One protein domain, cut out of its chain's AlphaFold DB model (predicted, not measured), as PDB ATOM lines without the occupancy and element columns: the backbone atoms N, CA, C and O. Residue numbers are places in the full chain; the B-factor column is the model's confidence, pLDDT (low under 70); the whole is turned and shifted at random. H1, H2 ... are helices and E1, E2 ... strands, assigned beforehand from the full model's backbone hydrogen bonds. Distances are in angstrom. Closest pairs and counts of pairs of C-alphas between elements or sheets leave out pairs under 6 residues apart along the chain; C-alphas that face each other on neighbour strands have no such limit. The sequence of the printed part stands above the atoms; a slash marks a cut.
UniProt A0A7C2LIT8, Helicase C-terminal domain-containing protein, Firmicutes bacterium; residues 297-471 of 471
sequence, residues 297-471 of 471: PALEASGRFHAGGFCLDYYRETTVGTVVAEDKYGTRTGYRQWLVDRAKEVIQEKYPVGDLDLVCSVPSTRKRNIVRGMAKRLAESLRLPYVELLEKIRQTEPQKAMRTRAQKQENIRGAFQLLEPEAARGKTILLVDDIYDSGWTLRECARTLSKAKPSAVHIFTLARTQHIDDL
ATOM      1  N   PRO A 297     -16.184  31.898 267.594       68.94
ATOM      2  CA  PRO A 297     -16.061  33.346 267.550       68.94
ATOM      3  C   PRO A 297     -14.786  33.727 266.800       68.94
ATOM      4  O   PRO A 297     -13.680  33.347 267.199       68.94
ATOM      5  N   ALA A 298     -14.941  34.478 265.713       75.75
ATOM      6  CA  ALA A 298     -13.811  35.057 265.009       75.75
ATOM      7  C   ALA A 298     -13.202  36.186 265.852       75.75
ATOM      8  O   ALA A 298     -13.908  36.982 266.478       75.75
ATOM      9  N   LEU A 299     -11.879  36.256 265.872       81.31
ATOM     10  CA  LEU A 299     -11.112  37.351 266.450       81.31
ATOM     11  C   LEU A 299     -10.749  38.310 265.317       81.31
ATOM     12  O   LEU A 299     -10.208  37.895 264.293       81.31
ATOM     13  N   GLU A 300     -11.075  39.587 265.487       78.00
ATOM     14  CA  GLU A 300     -10.936  40.586 264.426       78.00
ATOM     15  C   GLU A 300      -9.474  40.859 264.069       78.00
ATOM     16  O   GLU A 300      -8.654  41.125 264.947       78.00
ATOM     17  N   ALA A 301      -9.169  40.896 262.772       79.81
ATOM     18  CA  ALA A 301      -7.904  41.409 262.255       79.81
ATOM     19  C   ALA A 301      -7.714  42.896 262.608       79.81
ATOM     20  O   ALA A 301      -8.675  43.666 262.676       79.81
ATOM     21  N   SER A 302      -6.469  43.339 262.820       78.94
ATOM     22  CA  SER A 302      -6.204  44.754 263.125       78.94
ATOM     23  C   SER A 302      -4.823  45.244 262.690       78.94
ATOM     24  O   SER A 302      -3.795  44.838 263.229       78.94
ATOM     25  N   GLY A 303      -4.781  46.233 261.804       74.88
ATOM     26  CA  GLY A 303      -3.518  46.709 261.244       74.88
ATOM     27  C   GLY A 303      -2.954  45.733 260.209       74.88
ATOM     28  O   GLY A 303      -3.645  44.834 259.749       74.88
ATOM     29  N   ARG A 304      -1.696  45.943 259.808       77.12
ATOM     30  CA  ARG A 304      -1.137  45.306 258.605       77.12
ATOM     31  C   ARG A 304      -0.879  43.802 258.731       77.12
ATOM     32  O   ARG A 304      -1.005  43.100 257.740       77.12
ATOM     33  N   PHE A 305      -0.485  43.331 259.914       83.50
ATOM     34  CA  PHE A 305       0.016  41.961 260.093       83.50
ATOM     35  C   PHE A 305      -0.864  41.089 260.989       83.50
ATOM     36  O   PHE A 305      -0.719  39.876 260.970       83.50
ATOM     37  N   HIS A 306      -1.762  41.671 261.784       84.12
ATOM     38  CA  HIS A 306      -2.680  40.886 262.605       84.12
ATOM     39  C   HIS A 306      -3.827  40.390 261.725       84.12
ATOM     40  O   HIS A 306      -4.730  41.159 261.399       84.12
ATOM     41  N   ALA A 307      -3.784  39.109 261.373       82.50
ATOM     42  CA  ALA A 307      -4.729  38.463 260.467       82.50
ATOM     43  C   ALA A 307      -6.015  37.987 261.170       82.50
ATOM     44  O   ALA A 307      -6.814  37.264 260.579       82.50
ATOM     45  N   GLY A 308      -6.223  38.379 262.429       85.69
ATOM     46  CA  GLY A 308      -7.328  37.897 263.244       85.69
ATOM     47  C   GLY A 308      -7.083  36.478 263.747       85.69
ATOM     48  O   GLY A 308      -5.939  36.031 263.888       85.69
ATOM     49  N   GLY A 309      -8.157  35.762 264.054       86.75
ATOM     50  CA  GLY A 309      -8.047  34.456 264.681       86.75
ATOM     51  C   GLY A 309      -9.372  33.826 265.071       86.75
ATOM     52  O   GLY A 309     -10.434  34.262 264.643       86.75
ATOM     53  N   PHE A 310      -9.295  32.821 265.929       87.81
ATOM     54  CA  PHE A 310     -10.424  32.069 266.455       87.81
ATOM     55  C   PHE A 310     -10.168  31.742 267.926       87.81
ATOM     56  O   PHE A 310      -9.021  31.630 268.367       87.81
ATOM     57  N   CYS A 311     -11.240  31.564 268.687       87.19
ATOM     58  CA  CYS A 311     -11.162  30.981 270.020       87.19
ATOM     59  C   CYS A 311     -11.867  29.627 270.064       87.19
ATOM     60  O   CYS A 311     -12.771  29.372 269.271       87.19
ATOM     61  N   LEU A 312     -11.460  28.760 270.995       84.94
ATOM     62  CA  LEU A 312     -12.068  27.438 271.171       84.94
ATOM     63  C   LEU A 312     -13.555  27.556 271.536       84.94
ATOM     64  O   LEU A 312     -14.369  26.811 270.996       84.94
ATOM     65  N   ASP A 313     -13.889  28.467 272.458       81.69
ATOM     66  CA  ASP A 313     -15.257  28.665 272.944       81.69
ATOM     67  C   ASP A 313     -15.440  29.973 273.750       81.69
ATOM     68  O   ASP A 313     -14.515  30.781 273.865       81.69
ATOM     69  N   TYR A 314     -16.620  30.180 274.339       77.50
ATOM     70  CA  TYR A 314     -16.925  31.283 275.252       77.50
ATOM     71  C   TYR A 314     -16.575  30.961 276.710       77.50
ATOM     72  O   TYR A 314     -16.890  29.903 277.254       77.50
ATOM     73  N   TYR A 315     -15.939  31.915 277.384       77.00
ATOM     74  CA  TYR A 315     -15.471  31.791 278.759       77.00
ATOM     75  C   TYR A 315     -16.642  31.709 279.754       77.00
ATOM     76  O   TYR A 315     -17.490  32.593 279.782       77.00
ATOM     77  N   ARG A 316     -16.655  30.674 280.611       67.81
ATOM     78  CA  ARG A 316     -17.676  30.393 281.655       67.81
ATOM     79  C   ARG A 316     -19.132  30.223 281.196       67.81
ATOM     80  O   ARG A 316     -20.006  30.052 282.042       67.81
ATOM     81  N   GLU A 317     -19.396  30.235 279.900       65.25
ATOM     82  CA  GLU A 317     -20.735  29.974 279.353       65.25
ATOM     83  C   GLU A 317     -20.884  28.555 278.821       65.25
ATOM     84  O   GLU A 317     -21.993  28.031 278.743       65.25
ATOM     85  N   THR A 318     -19.762  27.919 278.491       69.44
ATOM     86  CA  THR A 318     -19.729  26.548 277.999       69.44
ATOM     87  C   THR A 318     -18.931  25.645 278.926       69.44
ATOM     88  O   THR A 318     -18.189  26.100 279.809       69.44
ATOM     89  N   THR A 319     -19.057  24.337 278.713       73.81
ATOM     90  CA  THR A 319     -18.253  23.327 279.409       73.81
ATOM     91  C   THR A 319     -16.761  23.592 279.209       73.81
ATOM     92  O   THR A 319     -15.994  23.566 280.169       73.81
ATOM     93  N   VAL A 320     -16.354  23.941 277.984       81.25
ATOM     94  CA  VAL A 320     -14.971  24.308 277.655       81.25
ATOM     95  C   VAL A 320     -14.543  25.542 278.442       81.25
ATOM     96  O   VAL A 320     -13.555  25.486 279.173       81.25
ATOM     97  N   GLY A 321     -15.306  26.636 278.369       80.88
ATOM     98  CA  GLY A 321     -14.976  27.869 279.080       80.88
ATOM     99  C   GLY A 321     -14.930  27.714 280.601       80.88
ATOM    100  O   GLY A 321     -14.139  28.392 281.263       80.88
ATOM    101  N   THR A 322     -15.747  26.823 281.164       80.56
ATOM    102  CA  THR A 322     -15.731  26.485 282.595       80.56
ATOM    103  C   THR A 322     -14.443  25.756 282.967       80.56
ATOM    104  O   THR A 322     -13.754  26.175 283.897       80.56
ATOM    105  N   VAL A 323     -14.041  24.750 282.186       85.88
ATOM    106  CA  VAL A 323     -12.784  24.025 282.427       85.88
ATOM    107  C   VAL A 323     -11.560  24.924 282.245       85.88
ATOM    108  O   VAL A 323     -10.625  24.849 283.039       85.88
ATOM    109  N   VAL A 324     -11.569  25.835 281.267       88.00
ATOM    110  CA  VAL A 324     -10.504  26.843 281.110       88.00
ATOM    111  C   VAL A 324     -10.368  27.697 282.375       88.00
ATOM    112  O   VAL A 324      -9.251  27.983 282.808       88.00
ATOM    113  N   ALA A 325     -11.485  28.089 282.999       85.31
ATOM    114  CA  ALA A 325     -11.467  28.838 284.252       85.31
ATOM    115  C   ALA A 325     -10.909  28.005 285.422       85.31
ATOM    116  O   ALA A 325     -10.087  28.514 286.187       85.31
ATOM    117  N   GLU A 326     -11.323  26.743 285.548       86.44
ATOM    118  CA  GLU A 326     -10.820  25.813 286.569       86.44
ATOM    119  C   GLU A 326      -9.316  25.573 286.438       86.44
ATOM    120  O   GLU A 326      -8.583  25.690 287.416       86.44
ATOM    121  N   ASP A 327      -8.836  25.273 285.232       89.31
ATOM    122  CA  ASP A 327      -7.426  24.977 284.988       89.31
ATOM    123  C   ASP A 327      -6.549  26.229 285.178       89.31
ATOM    124  O   ASP A 327      -5.424  26.125 285.667       89.31
ATOM    125  N   LYS A 328      -7.070  27.426 284.853       85.31
ATOM    126  CA  LYS A 328      -6.352  28.703 285.009       85.31
ATOM    127  C   LYS A 328      -6.223  29.163 286.461       85.31
ATOM    128  O   LYS A 328      -5.195  29.738 286.826       85.31
ATOM    129  N   TYR A 329      -7.274  28.998 287.266       83.00
ATOM    130  CA  TYR A 329      -7.346  29.547 288.630       83.00
ATOM    131  C   TYR A 329      -7.272  28.492 289.737       83.00
ATOM    132  O   TYR A 329      -7.143  28.855 290.905       83.00
ATOM    133  N   GLY A 330      -7.352  27.211 289.390       81.88
ATOM    134  CA  GLY A 330      -7.272  26.102 290.328       81.88
ATOM    135  C   GLY A 330      -5.842  25.721 290.716       81.88
ATOM    136  O   GLY A 330      -4.867  26.458 290.550       81.88
ATOM    137  N   THR A 331      -5.711  24.514 291.259       80.06
ATOM    138  CA  THR A 331      -4.443  23.968 291.768       80.06
ATOM    139  C   THR A 331      -3.547  23.379 290.677       80.06
ATOM    140  O   THR A 331      -2.373  23.120 290.944       80.06
ATOM    141  N   ARG A 332      -4.061  23.194 289.454       81.69
ATOM    142  CA  ARG A 332      -3.324  22.580 288.340       81.69
ATOM    143  C   ARG A 332      -2.147  23.447 287.878       81.69
ATOM    144  O   ARG A 332      -2.139  24.670 288.011       81.69
ATOM    145  N   THR A 333      -1.147  22.786 287.301       82.81
ATOM    146  CA  THR A 333       0.076  23.401 286.758       82.81
ATOM    147  C   THR A 333      -0.009  23.701 285.257       82.81
ATOM    148  O   THR A 333       0.918  24.285 284.702       82.81
ATOM    149  N   GLY A 334      -1.116  23.343 284.600       88.25
ATOM    150  CA  GLY A 334      -1.371  23.594 283.183       88.25
ATOM    151  C   GLY A 334      -2.733  23.061 282.727       88.25
ATOM    152  O   GLY A 334      -3.432  22.380 283.486       88.25
ATOM    153  N   TYR A 335      -3.091  23.362 281.477       92.31
ATOM    154  CA  TYR A 335      -4.349  22.942 280.854       92.31
ATOM    155  C   TYR A 335      -4.386  21.438 280.546       92.31
ATOM    156  O   TYR A 335      -3.369  20.846 280.162       92.31
ATOM    157  N   ARG A 336      -5.564  20.814 280.703       93.06
ATOM    158  CA  ARG A 336      -5.811  19.390 280.382       93.06
ATOM    159  C   ARG A 336      -5.446  19.047 278.924       93.06
ATOM    160  O   ARG A 336      -5.479  19.909 278.050       93.06
ATOM    161  N   GLN A 337      -5.091  17.785 278.651       92.81
ATOM    162  CA  GLN A 337      -4.676  17.334 277.307       92.81
ATOM    163  C   GLN A 337      -5.765  17.472 276.255       92.81
ATOM    164  O   GLN A 337      -5.512  18.086 275.225       92.81
ATOM    165  N   TRP A 338      -6.993  17.087 276.586       91.50
ATOM    166  CA  TRP A 338      -8.113  17.210 275.661       91.50
ATOM    167  C   TRP A 338      -8.377  18.658 275.191       91.50
ATOM    168  O   TRP A 338      -8.876  18.849 274.088       91.50
ATOM    169  N   LEU A 339      -8.022  19.692 275.978       91.69
ATOM    170  CA  LEU A 339      -8.113  21.094 275.534       91.69
ATOM    171  C   LEU A 339      -7.092  21.409 274.435       91.69
ATOM    172  O   LEU A 339      -7.406  22.143 273.503       91.69
ATOM    173  N   VAL A 340      -5.879  20.859 274.543       93.31
ATOM    174  CA  VAL A 340      -4.826  21.005 273.527       93.31
ATOM    175  C   VAL A 340      -5.196  20.229 272.267       93.31
ATOM    176  O   VAL A 340      -5.047  20.760 271.171       93.31
ATOM    177  N   ASP A 341      -5.743  19.023 272.421       91.31
ATOM    178  CA  ASP A 341      -6.204  18.207 271.293       91.31
ATOM    179  C   ASP A 341      -7.335  18.921 270.541       91.31
ATOM    180  O   ASP A 341      -7.280  19.081 269.322       91.31
ATOM    181  N   ARG A 342      -8.310  19.478 271.272       88.69
ATOM    182  CA  ARG A 342      -9.401  20.246 270.663       88.69
ATOM    183  C   ARG A 342      -8.917  21.550 270.025       88.69
ATOM    184  O   ARG A 342      -9.424  21.940 268.977       88.69
ATOM    185  N   ALA A 343      -7.940  22.227 270.633       91.69
ATOM    186  CA  ALA A 343      -7.310  23.407 270.045       91.69
ATOM    187  C   ALA A 343      -6.616  23.073 268.721       91.69
ATOM    188  O   ALA A 343      -6.804  23.789 267.741       91.69
ATOM    189  N   LYS A 344      -5.874  21.961 268.674       92.81
ATOM    190  CA  LYS A 344      -5.237  21.459 267.454       92.81
ATOM    191  C   LYS A 344      -6.261  21.230 266.345       92.81
ATOM    192  O   LYS A 344      -6.042  21.720 265.244       92.81
ATOM    193  N   GLU A 345      -7.356  20.527 266.630       89.00
ATOM    194  CA  GLU A 345      -8.413  20.262 265.642       89.00
ATOM    195  C   GLU A 345      -8.947  21.562 265.029       89.00
ATOM    196  O   GLU A 345      -8.992  21.702 263.810       89.00
ATOM    197  N   VAL A 346      -9.276  22.549 265.873       86.12
ATOM    198  CA  VAL A 346      -9.761  23.857 265.407       86.12
ATOM    199  C   VAL A 346      -8.696  24.589 264.593       86.12
ATOM    200  O   VAL A 346      -9.019  25.210 263.582       86.12
ATOM    201  N   ILE A 347      -7.429  24.517 265.005       89.50
ATOM    202  CA  ILE A 347      -6.339  25.168 264.278       89.50
ATOM    203  C   ILE A 347      -6.157  24.549 262.887       89.50
ATOM    204  O   ILE A 347      -6.040  25.282 261.912       89.50
ATOM    205  N   GLN A 348      -6.203  23.219 262.790       88.94
ATOM    206  CA  GLN A 348      -6.104  22.484 261.525       88.94
ATOM    207  C   GLN A 348      -7.280  22.732 260.584       88.94
ATOM    208  O   GLN A 348      -7.091  22.734 259.372       88.94
ATOM    209  N   GLU A 349      -8.474  22.952 261.128       84.69
ATOM    210  CA  GLU A 349      -9.666  23.234 260.333       84.69
ATOM    211  C   GLU A 349      -9.717  24.689 259.838       84.69
ATOM    212  O   GLU A 349     -10.124  24.945 258.706       84.69
ATOM    213  N   LYS A 350      -9.361  25.657 260.694       81.12
ATOM    214  CA  LYS A 350      -9.650  27.084 260.452       81.12
ATOM    215  C   LYS A 350      -8.469  27.910 259.965       81.12
ATOM    216  O   LYS A 350      -8.680  28.974 259.387       81.12
ATOM    217  N   TYR A 351      -7.249  27.467 260.229       79.06
ATOM    218  CA  TYR A 351      -6.045  28.161 259.799       79.06
ATOM    219  C   TYR A 351      -5.407  27.328 258.697       79.06
ATOM    220  O   TYR A 351      -5.415  26.098 258.784       79.06
ATOM    221  N   PRO A 352      -4.826  27.956 257.669       71.06
ATOM    222  CA  PRO A 352      -4.021  27.227 256.709       71.06
ATOM    223  C   PRO A 352      -2.744  26.771 257.421       71.06
ATOM    224  O   PRO A 352      -1.739  27.469 257.444       71.06
ATOM    225  N   VAL A 353      -2.788  25.611 258.082       66.12
ATOM    226  CA  VAL A 353      -1.665  25.131 258.908       66.12
ATOM    227  C   VAL A 353      -0.406  24.906 258.073       66.12
ATOM    228  O   VAL A 353       0.688  25.061 258.601       66.12
ATOM    229  N   GLY A 354      -0.551  24.623 256.772       68.00
ATOM    230  CA  GLY A 354       0.568  24.576 255.826       68.00
ATOM    231  C   GLY A 354       1.302  25.910 255.651       68.00
ATOM    232  O   GLY A 354       2.468  25.902 255.271       68.00
ATOM    233  N   ASP A 355       0.655  27.026 255.989       83.00
ATOM    234  CA  ASP A 355       1.226  28.369 255.893       83.00
ATOM    235  C   ASP A 355       1.789  28.863 257.234       83.00
ATOM    236  O   ASP A 355       2.423  29.913 257.256       83.00
ATOM    237  N   LEU A 356       1.555  28.157 258.352       92.88
ATOM    238  CA  LEU A 356       2.080  28.526 259.672       92.88
ATOM    239  C   LEU A 356       3.549  28.097 259.804       92.88
ATOM    240  O   LEU A 356       3.873  26.922 259.674       92.88
ATOM    241  N   ASP A 357       4.430  29.034 260.152       95.75
ATOM    242  CA  ASP A 357       5.859  28.759 260.337       95.75
ATOM    243  C   ASP A 357       6.215  28.382 261.778       95.75
ATOM    244  O   ASP A 357       7.138  27.601 261.998       95.75
ATOM    245  N   LEU A 358       5.552  28.988 262.770       96.62
ATOM    246  CA  LEU A 358       5.908  28.831 264.183       96.62
ATOM    247  C   LEU A 358       4.758  29.166 265.135       96.62
ATOM    248  O   LEU A 358       3.816  29.888 264.791       96.62
ATOM    249  N   VAL A 359       4.889  28.701 266.379       97.12
ATOM    250  CA  VAL A 359       3.999  29.031 267.498       97.12
ATOM    251  C   VAL A 359       4.729  29.914 268.509       97.12
ATOM    252  O   VAL A 359       5.830  29.595 268.956       97.12
ATOM    253  N   CYS A 360       4.086  31.003 268.927       96.25
ATOM    254  CA  CYS A 360       4.550  31.892 269.992       96.25
ATOM    255  C   CYS A 360       3.442  32.043 271.041       96.25
ATOM    256  O   CYS A 360       2.268  32.143 270.702       96.25
ATOM    257  N   SER A 361       3.785  32.102 272.327       95.62
ATOM    258  CA  SER A 361       2.811  32.380 273.394       95.62
ATOM    259  C   SER A 361       2.842  33.837 273.835       95.62
ATOM    260  O   SER A 361       3.913  34.443 273.868       95.62
ATOM    261  N   VAL A 362       1.707  34.368 274.286       93.38
ATOM    262  CA  VAL A 362       1.678  35.631 275.037       93.38
ATOM    263  C   VAL A 362       2.423  35.453 276.372       93.38
ATOM    264  O   VAL A 362       2.090  34.548 277.144       93.38
ATOM    265  N   PRO A 363       3.432  36.288 276.681       90.00
ATOM    266  CA  PRO A 363       4.198  36.147 277.911       90.00
ATOM    267  C   PRO A 363       3.422  36.683 279.122       90.00
ATOM    268  O   PRO A 363       2.689  37.675 279.056       90.00
ATOM    269  N   SER A 364       3.624  36.038 280.270       81.88
ATOM    270  CA  SER A 364       2.983  36.388 281.537       81.88
ATOM    271  C   SER A 364       4.028  36.654 282.613       81.88
ATOM    272  O   SER A 364       4.976  35.894 282.768       81.88
ATOM    273  N   THR A 365       3.810  37.699 283.409       66.62
ATOM    274  CA  THR A 365       4.621  38.025 284.595       66.62
ATOM    275  C   THR A 365       4.246  37.183 285.821       66.62
ATOM    276  O   THR A 365       4.828  37.341 286.890       66.62
ATOM    277  N   ARG A 366       3.243  36.298 285.716       66.38
ATOM    278  CA  ARG A 366       2.808  35.442 286.829       66.38
ATOM    279  C   ARG A 366       3.690  34.198 286.930       66.38
ATOM    280  O   ARG A 366       3.976  33.563 285.923       66.38
ATOM    281  N   LYS A 367       3.999  33.780 288.165       55.16
ATOM    282  CA  LYS A 367       4.853  32.610 288.472       55.16
ATOM    283  C   LYS A 367       4.429  31.300 287.781       55.16
ATOM    284  O   LYS A 367       5.274  30.450 287.536       55.16
ATOM    285  N   ARG A 368       3.141  31.120 287.460       63.25
ATOM    286  CA  ARG A 368       2.624  29.959 286.709       63.25
ATOM    287  C   ARG A 368       2.397  30.351 285.246       63.25
ATOM    288  O   ARG A 368       1.329  30.850 284.899       63.25
ATOM    289  N   ASN A 369       3.398  30.144 284.391       74.75
ATOM    290  CA  ASN A 369       3.302  30.411 282.951       74.75
ATOM    291  C   ASN A 369       2.600  29.247 282.212       74.75
ATOM    292  O   ASN A 369       3.197  28.534 281.407       74.75
ATOM    293  N   ILE A 370       1.323  29.024 282.538       88.00
ATOM    294  CA  ILE A 370       0.512  27.919 281.994       88.00
ATOM    295  C   ILE A 370       0.290  28.034 280.476       88.00
ATOM    296  O   ILE A 370       0.200  27.016 279.792       88.00
ATOM    297  N   VAL A 371       0.255  29.263 279.950       91.31
ATOM    298  CA  VAL A 371       0.074  29.554 278.518       91.31
ATOM    299  C   VAL A 371       1.285  29.077 277.721       91.31
ATOM    300  O   VAL A 371       1.114  28.402 276.709       91.31
ATOM    301  N   ARG A 372       2.508  29.322 278.212       92.88
ATOM    302  CA  ARG A 372       3.742  28.783 277.614       92.88
ATOM    303  C   ARG A 372       3.711  27.261 277.521       92.88
ATOM    304  O   ARG A 372       4.013  26.709 276.468       92.88
ATOM    305  N   GLY A 373       3.327  26.580 278.602       92.88
ATOM    306  CA  GLY A 373       3.240  25.116 278.621       92.88
ATOM    307  C   GLY A 373       2.233  24.567 277.606       92.88
ATOM    308  O   GLY A 373       2.507  23.583 276.924       92.88
ATOM    309  N   MET A 374       1.086  25.233 277.464       93.94
ATOM    310  CA  MET A 374       0.085  24.896 276.453       93.94
ATOM    311  C   MET A 374       0.585  25.135 275.028       93.94
ATOM    312  O   MET A 374       0.435  24.257 274.186       93.94
ATOM    313  N   ALA A 375       1.191  26.292 274.764       95.94
ATOM    314  CA  ALA A 375       1.690  26.644 273.440       95.94
ATOM    315  C   ALA A 375       2.787  25.682 272.965       95.94
ATOM    316  O   ALA A 375       2.771  25.289 271.803       95.94
ATOM    317  N   LYS A 376       3.679  25.231 273.861       96.25
ATOM    318  CA  LYS A 376       4.682  24.198 273.550       96.25
ATOM    319  C   LYS A 376       4.038  22.875 273.132       96.25
ATOM    320  O   LYS A 376       4.323  22.376 272.051       96.25
ATOM    321  N   ARG A 377       3.106  22.359 273.939       96.25
ATOM    322  CA  ARG A 377       2.384  21.108 273.634       96.25
ATOM    323  C   ARG A 377       1.562  21.202 272.349       96.25
ATOM    324  O   ARG A 377       1.443  20.227 271.611       96.25
ATOM    325  N   LEU A 378       0.995  22.374 272.072       95.56
ATOM    326  CA  LEU A 378       0.273  22.641 270.835       95.56
ATOM    327  C   LEU A 378       1.218  22.671 269.623       95.56
ATOM    328  O   LEU A 378       0.905  22.056 268.610       95.56
ATOM    329  N   ALA A 379       2.382  23.318 269.743       96.62
ATOM    330  CA  ALA A 379       3.416  23.349 268.707       96.62
ATOM    331  C   ALA A 379       3.923  21.938 268.369       96.62
ATOM    332  O   ALA A 379       3.922  21.551 267.203       96.62
ATOM    333  N   GLU A 380       4.229  21.128 269.390       96.62
ATOM    334  CA  GLU A 380       4.582  19.708 269.240       96.62
ATOM    335  C   GLU A 380       3.485  18.934 268.494       96.62
ATOM    336  O   GLU A 380       3.754  18.212 267.534       96.62
ATOM    337  N   SER A 381       2.224  19.136 268.884       94.31
ATOM    338  CA  SER A 381       1.074  18.440 268.295       94.31
ATOM    339  C   SER A 381       0.775  18.853 266.847       94.31
ATOM    340  O   SER A 381       0.216  18.047 266.092       94.31
ATOM    341  N   LEU A 382       1.131  20.087 266.471       94.38
ATOM    342  CA  LEU A 382       1.039  20.646 265.116       94.38
ATOM    343  C   LEU A 382       2.301  20.399 264.275       94.38
ATOM    344  O   LEU A 382       2.271  20.655 263.076       94.38
ATOM    345  N   ARG A 383       3.382  19.875 264.876       94.69
ATOM    346  CA  ARG A 383       4.713  19.727 264.260       94.69
ATOM    347  C   ARG A 383       5.316  21.059 263.796       94.69
ATOM    348  O   ARG A 383       5.966  21.122 262.757       94.69
ATOM    349  N   LEU A 384       5.109  22.111 264.584       95.69
ATOM    350  CA  LEU A 384       5.667  23.445 264.364       95.69
ATOM    351  C   LEU A 384       6.705  23.779 265.446       95.69
ATOM    352  O   LEU A 384       6.566  23.329 266.586       95.69
ATOM    353  N   PRO A 385       7.730  24.592 265.138       96.75
ATOM    354  CA  PRO A 385       8.647  25.092 266.150       96.75
ATOM    355  C   PRO A 385       7.933  26.055 267.107       96.75
ATOM    356  O   PRO A 385       7.142  26.909 266.699       96.75
ATOM    357  N   TYR A 386       8.245  25.940 268.398       97.25
ATOM    358  CA  TYR A 386       7.875  26.932 269.404       97.25
ATOM    359  C   TYR A 386       9.024  27.925 269.596       97.25
ATOM    360  O   TYR A 386      10.140  27.505 269.902       97.25
ATOM    361  N   VAL A 387       8.748  29.226 269.462       96.75
ATOM    362  CA  VAL A 387       9.752  30.297 269.596       96.75
ATOM    363  C   VAL A 387       9.262  31.371 270.568       96.75
ATOM    364  O   VAL A 387       8.125  31.841 270.485       96.75
ATOM    365  N   GLU A 388      10.129  31.788 271.492       94.88
ATOM    366  CA  GLU A 388       9.837  32.862 272.448       94.88
ATOM    367  C   GLU A 388      10.155  34.229 271.846       94.88
ATOM    368  O   GLU A 388      11.206  34.812 272.080       94.88
ATOM    369  N   LEU A 389       9.218  34.766 271.065       96.12
ATOM    370  CA  LEU A 389       9.422  36.049 270.386       96.12
ATOM    371  C   LEU A 389       9.166  37.266 271.281       96.12
ATOM    372  O   LEU A 389       9.601  38.369 270.956       96.12
ATOM    373  N   LEU A 390       8.432  37.096 272.381       95.38
ATOM    374  CA  LEU A 390       7.941  38.195 273.207       95.38
ATOM    375  C   LEU A 390       8.369  38.041 274.664       95.38
ATOM    376  O   LEU A 390       8.154  37.000 275.280       95.38
ATOM    377  N   GLU A 391       8.839  39.141 275.242       93.38
ATOM    378  CA  GLU A 391       9.055  39.292 276.678       93.38
ATOM    379  C   GLU A 391       8.143  40.380 277.238       93.38
ATOM    380  O   GLU A 391       7.918  41.416 276.607       93.38
ATOM    381  N   LYS A 392       7.609  40.161 278.441       91.12
ATOM    382  CA  LYS A 392       6.831  41.173 279.153       91.12
ATOM    383  C   LYS A 392       7.737  41.946 280.113       91.12
ATOM    384  O   LYS A 392       8.025  41.469 281.203       91.12
ATOM    385  N   ILE A 393       8.122  43.154 279.713       91.19
ATOM    386  CA  ILE A 393       9.123  43.995 280.397       91.19
ATOM    387  C   ILE A 393       8.550  44.874 281.512       91.19
ATOM    388  O   ILE A 393       9.288  45.452 282.302       91.19
ATOM    389  N   ARG A 394       7.221  45.003 281.579       89.50
ATOM    390  CA  ARG A 394       6.533  45.808 282.592       89.50
ATOM    391  C   ARG A 394       5.503  44.959 283.319       89.50
ATOM    392  O   ARG A 394       4.677  44.292 282.687       89.50
ATOM    393  N   GLN A 395       5.503  45.014 284.648       84.69
ATOM    394  CA  GLN A 395       4.410  44.451 285.433       84.69
ATOM    395  C   GLN A 395       3.128  45.237 285.142       84.69
ATOM    396  O   GLN A 395       3.116  46.463 285.162       84.69
ATOM    397  N   THR A 396       2.048  44.521 284.836       85.25
ATOM    398  CA  THR A 396       0.740  45.125 284.563       85.25
ATOM    399  C   THR A 396      -0.307  44.461 285.432       85.25
ATOM    400  O   THR A 396      -0.201  43.266 285.735       85.25
ATOM    401  N   GLU A 397      -1.363  45.200 285.743       82.25
ATOM    402  CA  GLU A 397      -2.534  44.629 286.394       82.25
ATOM    403  C   GLU A 397      -3.260  43.662 285.438       82.25
ATOM    404  O   GLU A 397      -3.130  43.766 284.208       82.25
ATOM    405  N   PRO A 398      -4.016  42.682 285.958       79.00
ATOM    406  CA  PRO A 398      -4.856  41.822 285.133       79.00
ATOM    407  C   PRO A 398      -5.902  42.654 284.382       79.00
ATOM    408  O   PRO A 398      -6.553  43.501 284.979       79.00
ATOM    409  N   GLN A 399      -6.133  42.368 283.096       79.50
ATOM    410  CA  GLN A 399      -7.078  43.140 282.267       79.50
ATOM    411  C   GLN A 399      -8.501  43.190 282.854       79.50
ATOM    412  O   GLN A 399      -9.147  44.230 282.807       79.50
ATOM    413  N   LYS A 400      -8.937  42.116 283.524       72.12
ATOM    414  CA  LYS A 400     -10.216  42.047 284.251       72.12
ATOM    415  C   LYS A 400     -10.350  43.002 285.449       72.12
ATOM    416  O   LYS A 400     -11.449  43.157 285.963       72.12
ATOM    417  N   ALA A 401      -9.248  43.564 285.949       75.69
ATOM    418  CA  ALA A 401      -9.273  44.562 287.021       75.69
ATOM    419  C   ALA A 401      -9.562  45.972 286.481       75.69
ATOM    420  O   ALA A 401      -9.939  46.862 287.239       75.69
ATOM    421  N   MET A 402      -9.381  46.180 285.173       81.19
ATOM    422  CA  MET A 402      -9.652  47.450 284.513       81.19
ATOM    423  C   MET A 402     -11.138  47.546 284.184       81.19
ATOM    424  O   MET A 402     -11.729  46.595 283.672       81.19
ATOM    425  N   ARG A 403     -11.726  48.715 284.433       71.19
ATOM    426  CA  ARG A 403     -13.159  48.950 284.215       71.19
ATOM    427  C   ARG A 403     -13.480  49.456 282.813       71.19
ATOM    428  O   ARG A 403     -14.633  49.449 282.420       71.19
ATOM    429  N   THR A 404     -12.480  49.938 282.069       71.38
ATOM    430  CA  THR A 404     -12.704  50.670 280.813       71.38
ATOM    431  C   THR A 404     -11.736  50.234 279.722       71.38
ATOM    432  O   THR A 404     -10.590  49.865 279.995       71.38
ATOM    433  N   ARG A 405     -12.154  50.345 278.452       75.06
ATOM    434  CA  ARG A 405     -11.288  50.075 277.287       75.06
ATOM    435  C   ARG A 405     -10.014  50.928 277.303       75.06
ATOM    436  O   ARG A 405      -8.947  50.434 276.951       75.06
ATOM    437  N   ALA A 406     -10.115  52.185 277.742       74.38
ATOM    438  CA  ALA A 406      -8.977  53.099 277.836       74.38
ATOM    439  C   ALA A 406      -7.950  52.638 278.883       74.38
ATOM    440  O   ALA A 406      -6.756  52.617 278.589       74.38
ATOM    441  N   GLN A 407      -8.410  52.209 280.065       80.62
ATOM    442  CA  GLN A 407      -7.552  51.628 281.103       80.62
ATOM    443  C   GLN A 407      -6.895  50.329 280.625       80.62
ATOM    444  O   GLN A 407      -5.688  50.161 280.776       80.62
ATOM    445  N   LYS A 408      -7.669  49.440 279.986       83.62
ATOM    446  CA  LYS A 408      -7.172  48.179 279.408       83.62
ATOM    447  C   LYS A 408      -6.042  48.409 278.400       83.62
ATOM    448  O   LYS A 408      -4.989  47.771 278.500       83.62
ATOM    449  N   GLN A 409      -6.231  49.367 277.486       85.31
ATOM    450  CA  GLN A 409      -5.215  49.764 276.511       85.31
ATOM    451  C   GLN A 409      -3.965  50.338 277.190       85.31
ATOM    452  O   GLN A 409      -2.859  49.897 276.895       85.31
ATOM    453  N   GLU A 410      -4.122  51.309 278.091       85.56
ATOM    454  CA  GLU A 410      -2.985  52.004 278.711       85.56
ATOM    455  C   GLU A 410      -2.157  51.074 279.612       85.56
ATOM    456  O   GLU A 410      -0.925  51.086 279.576       85.56
ATOM    457  N   ASN A 411      -2.831  50.181 280.342       87.50
ATOM    458  CA  ASN A 411      -2.203  49.173 281.193       87.50
ATOM    459  C   ASN A 411      -1.226  48.279 280.410       87.50
ATOM    460  O   ASN A 411      -0.167  47.923 280.929       87.50
ATOM    461  N   ILE A 412      -1.539  47.940 279.153       89.56
ATOM    462  CA  ILE A 412      -0.692  47.054 278.342       89.56
ATOM    463  C   ILE A 412       0.223  47.786 277.356       89.56
ATOM    464  O   ILE A 412       1.184  47.197 276.871       89.56
ATOM    465  N   ARG A 413      -0.034  49.066 277.072       90.69
ATOM    466  CA  ARG A 413       0.751  49.857 276.121       90.69
ATOM    467  C   ARG A 413       2.239  49.851 276.483       90.69
ATOM    468  O   ARG A 413       2.621  50.251 277.578       90.69
ATOM    469  N   GLY A 414       3.076  49.412 275.548       91.38
ATOM    470  CA  GLY A 414       4.526  49.327 275.716       91.38
ATOM    471  C   GLY A 414       4.989  48.241 276.690       91.38
ATOM    472  O   GLY A 414       6.154  48.240 277.062       91.38
ATOM    473  N   ALA A 415       4.116  47.320 277.114       92.31
ATOM    474  CA  ALA A 415       4.466  46.313 278.116       92.31
ATOM    475  C   ALA A 415       5.286  45.133 277.566       92.31
ATOM    476  O   ALA A 415       5.752  44.317 278.362       92.31
ATOM    477  N   PHE A 416       5.448  45.026 276.242       94.56
ATOM    478  CA  PHE A 416       6.137  43.910 275.595       94.56
ATOM    479  C   PHE A 416       7.328  44.354 274.746       94.56
ATOM    480  O   PHE A 416       7.263  45.364 274.038       94.56
ATOM    481  N   GLN A 417       8.372  43.530 274.761       95.19
ATOM    482  CA  GLN A 417       9.567  43.637 273.937       95.19
ATOM    483  C   GLN A 417       9.678  42.430 272.998       95.19
ATOM    484  O   GLN A 417       9.229  41.335 273.323       95.19
ATOM    485  N   LEU A 418      10.255  42.663 271.819       96.19
ATOM    486  CA  LEU A 418      10.591  41.637 270.836       96.19
ATOM    487  C   LEU A 418      12.010  41.128 271.127       96.19
ATOM    488  O   LEU A 418      12.926  41.950 271.176       96.19
ATOM    489  N   LEU A 419      12.175  39.817 271.320       93.31
ATOM    490  CA  LEU A 419      13.464  39.196 271.660       93.31
ATOM    491  C   LEU A 419      14.287  38.821 270.420       93.31
ATOM    492  O   LEU A 419      15.458  39.172 270.332       93.31
ATOM    493  N   GLU A 420      13.661  38.166 269.437       87.56
ATOM    494  CA  GLU A 420      14.341  37.628 268.249       87.56
ATOM    495  C   GLU A 420      13.687  38.126 266.948       87.56
ATOM    496  O   GLU A 420      12.843  37.442 266.362       87.56
ATOM    497  N   PRO A 421      14.043  39.330 266.459       92.12
ATOM    498  CA  PRO A 421      13.433  39.889 265.255       92.12
ATOM    499  C   PRO A 421      13.608  39.017 264.007       92.12
ATOM    500  O   PRO A 421      12.679  38.899 263.213       92.12
ATOM    501  N   GLU A 422      14.769  38.378 263.844       94.19
ATOM    502  CA  GLU A 422      15.052  37.551 262.664       94.19
ATOM    503  C   GLU A 422      14.244  36.249 262.645       94.19
ATOM    504  O   GLU A 422      13.806  35.825 261.580       94.19
ATOM    505  N   ALA A 423      13.943  35.667 263.811       93.56
ATOM    506  CA  ALA A 423      13.099  34.476 263.906       93.56
ATOM    507  C   ALA A 423      11.633  34.749 263.508       93.56
ATOM    508  O   ALA A 423      10.913  33.828 263.128       93.56
ATOM    509  N   ALA A 424      11.187  36.007 263.577       94.06
ATOM    510  CA  ALA A 424       9.834  36.430 263.207       94.06
ATOM    511  C   ALA A 424       9.727  37.006 261.781       94.06
ATOM    512  O   ALA A 424       8.624  37.097 261.235       94.06
ATOM    513  N   ARG A 425      10.840  37.437 261.179       96.31
ATOM    514  CA  ARG A 425      10.851  38.157 259.898       96.31
ATOM    515  C   ARG A 425      10.309  37.284 258.765       96.31
ATOM    516  O   ARG A 425      10.804  36.189 258.523       96.31
ATOM    517  N   GLY A 426       9.292  37.778 258.055       95.00
ATOM    518  CA  GLY A 426       8.659  37.056 256.944       95.00
ATOM    519  C   GLY A 426       7.950  35.755 257.339       95.00
ATOM    520  O   GLY A 426       7.530  35.012 256.457       95.00
ATOM    521  N   LYS A 427       7.800  35.474 258.640       95.81
ATOM    522  CA  LYS A 427       7.144  34.264 259.139       95.81
ATOM    523  C   LYS A 427       5.654  34.467 259.361       95.81
ATOM    524  O   LYS A 427       5.218  35.565 259.713       95.81
ATOM    525  N   THR A 428       4.879  33.408 259.197       95.50
ATOM    526  CA  THR A 428       3.482  33.333 259.623       95.50
ATOM    527  C   THR A 428       3.429  32.765 261.037       95.50
ATOM    528  O   THR A 428       3.779  31.613 261.287       95.50
ATOM    529  N   ILE A 429       3.003  33.588 261.986       95.88
ATOM    530  CA  ILE A 429       3.104  33.301 263.417       95.88
ATOM    531  C   ILE A 429       1.725  32.950 263.970       95.88
ATOM    532  O   ILE A 429       0.789  33.734 263.812       95.88
ATOM    533  N   LEU A 430       1.616  31.834 264.695       96.44
ATOM    534  CA  LEU A 430       0.462  31.551 265.549       96.44
ATOM    535  C   LEU A 430       0.731  32.052 266.976       96.44
ATOM    536  O   LEU A 430       1.482  31.434 267.732       96.44
ATOM    537  N   LEU A 431       0.112  33.173 267.347       96.00
ATOM    538  CA  LEU A 431       0.152  33.746 268.689       96.00
ATOM    539  C   LEU A 431      -0.942  33.128 269.570       96.00
ATOM    540  O   LEU A 431      -2.134  33.292 269.314       96.00
ATOM    541  N   VAL A 432      -0.525  32.452 270.636       95.75
ATOM    542  CA  VAL A 432      -1.399  31.681 271.525       95.75
ATOM    543  C   VAL A 432      -1.553  32.372 272.879       95.75
ATOM    544  O   VAL A 432      -0.562  32.721 273.527       95.75
ATOM    545  N   ASP A 433      -2.796  32.508 273.337       93.38
ATOM    546  CA  ASP A 433      -3.143  32.953 274.692       93.38
ATOM    547  C   ASP A 433      -4.255  32.074 275.288       93.38
ATOM    548  O   ASP A 433      -4.819  31.211 274.616       93.38
ATOM    549  N   ASP A 434      -4.580  32.249 276.565       90.44
ATOM    550  CA  ASP A 434      -5.660  31.489 277.195       90.44
ATOM    551  C   ASP A 434      -7.047  32.124 277.003       90.44
ATOM    552  O   ASP A 434      -8.000  31.426 276.661       90.44
ATOM    553  N   ILE A 435      -7.185  33.432 277.209       88.12
ATOM    554  CA  ILE A 435      -8.474  34.124 277.232       88.12
ATOM    555  C   ILE A 435      -8.390  35.412 276.420       88.12
ATOM    556  O   ILE A 435      -7.675  36.348 276.775       88.12
ATOM    557  N   TYR A 436      -9.217  35.493 275.383       87.12
ATOM    558  CA  TYR A 436      -9.533  36.732 274.694       87.12
ATOM    559  C   TYR A 436     -10.538  37.523 275.538       87.12
ATOM    560  O   TYR A 436     -11.728  37.218 275.557       87.12
ATOM    561  N   ASP A 437     -10.027  38.501 276.281       81.31
ATOM    562  CA  ASP A 437     -10.836  39.513 276.965       81.31
ATOM    563  C   ASP A 437     -11.133  40.646 275.959       81.31
ATOM    564  O   ASP A 437     -11.686  40.419 274.891       81.31
ATOM    565  N   SER A 438     -10.669  41.865 276.221       76.19
ATOM    566  CA  SER A 438     -10.861  43.018 275.321       76.19
ATOM    567  C   SER A 438     -10.023  42.998 274.034       76.19
ATOM    568  O   SER A 438     -10.023  43.962 273.266       76.19
ATOM    569  N   GLY A 439      -9.196  41.968 273.847       85.81
ATOM    570  CA  GLY A 439      -8.220  41.880 272.760       85.81
ATOM    571  C   GLY A 439      -7.009  42.818 272.872       85.81
ATOM    572  O   GLY A 439      -6.070  42.672 272.094       85.81
ATOM    573  N   TRP A 440      -6.954  43.755 273.830       86.75
ATOM    574  CA  TRP A 440      -5.854  44.734 273.919       86.75
ATOM    575  C   TRP A 440      -4.477  44.103 274.123       86.75
ATOM    576  O   TRP A 440      -3.509  44.551 273.512       86.75
ATOM    577  N   THR A 441      -4.383  43.049 274.936       89.56
ATOM    578  CA  THR A 441      -3.124  42.317 275.139       89.56
ATOM    579  C   THR A 441      -2.595  41.729 273.839       89.56
ATOM    580  O   THR A 441      -1.425  41.907 273.506       89.56
ATOM    581  N   LEU A 442      -3.484  41.104 273.078       90.94
ATOM    582  CA  LEU A 442      -3.187  40.467 271.805       90.94
ATOM    583  C   LEU A 442      -2.848  41.488 270.716       90.94
ATOM    584  O   LEU A 442      -1.859  41.316 270.009       90.94
ATOM    585  N   ARG A 443      -3.590  42.601 270.648       90.19
ATOM    586  CA  ARG A 443      -3.288  43.732 269.756       90.19
ATOM    587  C   ARG A 443      -1.915  44.326 270.042       90.19
ATOM    588  O   ARG A 443      -1.173  44.616 269.112       90.19
ATOM    589  N   GLU A 444      -1.557  44.488 271.313       91.88
ATOM    590  CA  GLU A 444      -0.243  45.006 271.689       91.88
ATOM    591  C   GLU A 444       0.882  44.012 271.371       91.88
ATOM    592  O   GLU A 444       1.913  44.415 270.836       91.88
ATOM    593  N   CYS A 445       0.683  42.716 271.627       93.81
ATOM    594  CA  CYS A 445       1.625  41.671 271.221       93.81
ATOM    595  C   CYS A 445       1.824  41.659 269.698       93.81
ATOM    596  O   CYS A 445       2.960  41.716 269.231       93.81
ATOM    597  N   ALA A 446       0.739  41.678 268.919       92.50
ATOM    598  CA  ALA A 446       0.793  41.756 267.460       92.50
ATOM    599  C   ALA A 446       1.470  43.050 266.974       92.50
ATOM    600  O   ALA A 446       2.276  43.020 266.042       92.50
ATOM    601  N   ARG A 447       1.223  44.186 267.641       92.81
ATOM    602  CA  ARG A 447       1.915  45.456 267.371       92.81
ATOM    603  C   ARG A 447       3.418  45.335 267.636       92.81
ATOM    604  O   ARG A 447       4.212  45.822 266.837       92.81
ATOM    605  N   THR A 448       3.833  44.674 268.712       94.88
ATOM    606  CA  THR A 448       5.254  44.452 269.019       94.88
ATOM    607  C   THR A 448       5.909  43.502 268.016       94.88
ATOM    608  O   THR A 448       6.980  43.831 267.510       94.88
ATOM    609  N   LEU A 449       5.243  42.403 267.648       95.12
ATOM    610  CA  LEU A 449       5.705  41.473 266.608       95.12
ATOM    611  C   LEU A 449       5.827  42.152 265.240       95.12
ATOM    612  O   LEU A 449       6.761  41.867 264.498       95.12
ATOM    613  N   SER A 450       4.948  43.109 264.916       92.88
ATOM    614  CA  SER A 450       4.993  43.807 263.623       92.88
ATOM    615  C   SER A 450       6.305  44.555 263.357       92.88
ATOM    616  O   SER A 450       6.651  44.777 262.196       92.88
ATOM    617  N   LYS A 451       7.082  44.878 264.402       93.50
ATOM    618  CA  LYS A 451       8.428  45.462 264.275       93.50
ATOM    619  C   LYS A 451       9.402  44.547 263.517       93.50
ATOM    620  O   LYS A 451      10.290  45.060 262.845       93.50
ATOM    621  N   ALA A 452       9.206  43.226 263.577       95.31
ATOM    622  CA  ALA A 452       9.980  42.237 262.822       95.31
ATOM    623  C   ALA A 452       9.533  42.083 261.358       95.31
ATOM    624  O   ALA A 452      10.224  41.438 260.577       95.31
ATOM    625  N   LYS A 453       8.385  42.666 260.976       94.81
ATOM    626  CA  LYS A 453       7.732  42.472 259.669       94.81
ATOM    627  C   LYS A 453       7.475  40.980 259.353       94.81
ATOM    628  O   LYS A 453       8.027  40.463 258.377       94.81
ATOM    629  N   PRO A 454       6.668  40.275 260.169       95.38
ATOM    630  CA  PRO A 454       6.201  38.929 259.833       95.38
ATOM    631  C   PRO A 454       5.335  38.956 258.568       95.38
ATOM    632  O   PRO A 454       4.865  40.018 258.166       95.38
ATOM    633  N   SER A 455       5.086  37.801 257.957       93.69
ATOM    634  CA  SER A 455       4.107  37.697 256.865       93.69
ATOM    635  C   SER A 455       2.687  37.867 257.403       93.69
ATOM    636  O   SER A 455       1.920  38.677 256.884       93.69
ATOM    637  N   ALA A 456       2.369  37.189 258.510       92.88
ATOM    638  CA  ALA A 456       1.116  37.356 259.238       92.88
ATOM    639  C   ALA A 456       1.249  36.923 260.706       92.88
ATOM    640  O   ALA A 456       2.124  36.143 261.074       92.88
ATOM    641  N   VAL A 457       0.353  37.430 261.549       93.88
ATOM    642  CA  VAL A 457       0.167  37.030 262.946       93.88
ATOM    643  C   VAL A 457      -1.282  36.593 263.111       93.88
ATOM    644  O   VAL A 457      -2.193  37.426 263.151       93.88
ATOM    645  N   HIS A 458      -1.477  35.285 263.198       93.94
ATOM    646  CA  HIS A 458      -2.738  34.647 263.537       93.94
ATOM    647  C   HIS A 458      -2.852  34.491 265.046       93.94
ATOM    648  O   HIS A 458      -1.861  34.230 265.724       93.94
ATOM    649  N   ILE A 459      -4.057  34.628 265.584       93.25
ATOM    650  CA  ILE A 459      -4.291  34.546 267.025       93.25
ATOM    651  C   ILE A 459      -5.154  33.347 267.354       93.25
ATOM    652  O   ILE A 459      -6.155  33.114 266.686       93.25
ATOM    653  N   PHE A 460      -4.804  32.613 268.405       94.06
ATOM    654  CA  PHE A 460      -5.638  31.552 268.949       94.06
ATOM    655  C   PHE A 460      -5.777  31.688 270.466       94.06
ATOM    656  O   PHE A 460      -4.782  31.876 271.169       94.06
ATOM    657  N   THR A 461      -7.004  31.555 270.979       93.00
ATOM    658  CA  THR A 461      -7.260  31.511 272.428       93.00
ATOM    659  C   THR A 461      -8.146  30.338 272.842       93.00
ATOM    660  O   THR A 461      -8.997  29.881 272.081       93.00
ATOM    661  N   LEU A 462      -7.992  29.847 274.077       90.50
ATOM    662  CA  LEU A 462      -8.872  28.791 274.602       90.50
ATOM    663  C   LEU A 462     -10.284  29.285 274.914       90.50
ATOM    664  O   LEU A 462     -11.222  28.499 274.930       90.50
ATOM    665  N   ALA A 463     -10.451  30.563 275.221       88.00
ATOM    666  CA  ALA A 463     -11.769  31.118 275.457       88.00
ATOM    667  C   ALA A 463     -11.845  32.582 275.035       88.00
ATOM    668  O   ALA A 463     -10.823  33.268 274.978       88.00
ATOM    669  N   ARG A 464     -13.056  33.072 274.787       85.69
ATOM    670  CA  ARG A 464     -13.374  34.496 274.650       85.69
ATOM    671  C   ARG A 464     -14.402  34.899 275.693       85.69
ATOM    672  O   ARG A 464     -15.391  34.200 275.883       85.69
ATOM    673  N   THR A 465     -14.183  36.004 276.394       77.25
ATOM    674  CA  THR A 465     -15.227  36.577 277.249       77.25
ATOM    675  C   THR A 465     -16.251  37.289 276.380       77.25
ATOM    676  O   THR A 465     -15.865  38.035 275.483       77.25
ATOM    677  N   GLN A 466     -17.538  37.141 276.682       66.75
ATOM    678  CA  GLN A 466     -18.527  38.090 276.186       66.75
ATOM    679  C   GLN A 466     -18.355  39.392 276.966       66.75
ATOM    680  O   GLN A 466     -18.683  39.476 278.153       66.75
ATOM    681  N   HIS A 467     -17.743  40.395 276.343       55.91
ATOM    682  CA  HIS A 467     -17.648  41.698 276.969       55.91
ATOM    683  C   HIS A 467     -18.944  42.452 276.813       55.91
ATOM    684  O   HIS A 467     -19.385  42.765 275.715       55.91
ATOM    685  N   ILE A 468     -19.469  42.849 277.959       46.75
ATOM    686  CA  ILE A 468     -20.492  43.871 278.033       46.75
ATOM    687  C   ILE A 468     -19.947  45.230 277.500       46.75
ATOM    688  O   ILE A 468     -20.696  46.045 276.993       46.75
ATOM    689  N   ASP A 469     -18.627  45.458 277.501       40.81
ATOM    690  CA  ASP A 469     -18.009  46.664 276.905       40.81
ATOM    691  C   ASP A 469     -17.851  46.610 275.364       40.81
ATOM    692  O   ASP A 469     -17.343  47.564 274.760       40.81
ATOM    693  N   ASP A 470     -18.180  45.475 274.733       36.62
ATOM    694  CA  ASP A 470     -18.261  45.313 273.271       36.62
ATOM    695  C   ASP A 470     -19.721  45.430 272.767       36.62
ATOM    696  O   ASP A 470     -20.004  45.095 271.614       36.62
ATOM    697  N   LEU A 471     -20.631  45.902 273.635       37.31
ATOM    698  CA  LEU A 471     -22.040  46.198 273.350       37.31
ATOM    699  C   LEU A 471     -22.243  47.515 272.612       37.31
ATOM    700  O   LEU A 471     -21.542  48.495 272.950       37.31
TER     701      LEU A 471
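This is residues 297 to 471 of the 471 residues of the protein "Helicase C-terminal domain-containing protein" of Firmicutes bacterium (UniProt A0A7C2LIT8). What is the main shape? A twisted sheet of four parallel strands, in the order E1 E6 E5 E2, makes the middle of three layers, with H1, H2 and H3 on one face and H6 on the other. On H6 pack H4, H5 and a small antiparallel pair, E3 and E4. How is it made up? The 175 printed residues have six named helices and six named strands, in the order E1 H1 H2 E2 H3 E3 H4 E4 H5 E5 H6 E6, class mixed. The whole is compact and rounded, with a radius of gyration of the C-alphas of 14.9 A and spans of 37 by 35 by 32 A.

How is the large sheet paired? Inner strands E6, residues 456 to 464, and E5, residues 428 to 436, are parallel, with N 431 and O 458 2.8 A apart, within hydrogen-bond range. Edge strand E1, residues 306 to 311, is parallel to E6, with N 307 and O 457 at 2.9 A, and edge strand E2, residues 358 to 361, to E5, with N 432 and O 360 at 2.8 A. Which helices are on it? H3, residues 370 to 382, is over E5 and E2 at a height of 8.1 A, and H2, residues 337 to 350, on the same face, touches it with residues 340 to 344 alone, Val 340 and Leu 378 having the closest C-alphas, 6.0 A. H6, residues 440 to 452, is on the opposite face at a height of 9.2 A; H1, residues 319 to 329, is on the sheet, its Gly 321 and Ala 463 of E6 having the closest C-alphas, 5.8 A. What is near H6? H4, residues 405 to 412, touches its residues 440 to 444 alone, the closest C-alphas being Gln 409 and Trp 440, 5.7 A; H5, residues 421 to 424, touches its residues 449 to 452 alone, Pro 421 and Ala 452 at 4.8 A. E3, residues 390 to 392, and E4, residues 416 to 418, are antiparallel, with N 417 and O 391 at 2.8 A; E4 comes to 6.3 A of H6 at the C-alphas of Leu 418 and Thr 448. Every O i to N i+4 pair is within hydrogen-bond range in H1, H2 and H3, against 3 of 4 in H4 and 7 of 9 in H6; H5 is too short for one.

Where are the anchors? E1 begins at C-alpha 306 (-2.680, 40.886, 262.605), and E6 ends at C-alpha 464 (-13.374, 34.496, 274.650). How long are the longer elements? E6 measures 21.3 A, E5 20.2 A, H2 20.1 A, H6 19.5 A and H3 18.4 A. Which units follow along the chain? E5, H6, E6 form a strand-helix-strand unit, two parallel neighbour strands with a helix between, and E1, H1 H2, E2 a split one, with E6 and E5 between its strands; both crossovers are right-handed.

How far does it reach? The two C-alphas farthest apart, those of Glu 317 and Glu 422, are 40.2 A apart. Is it cut, and which link is long? The printed part has no cut; the link from E3 to H4, 12 residues, is long. Where is confidence low? pLDDT is under 70 at residues 297, 316 to 318, 353 to 354, 365 to 368 and 466 to 471; the mean of the printed part is 85.7.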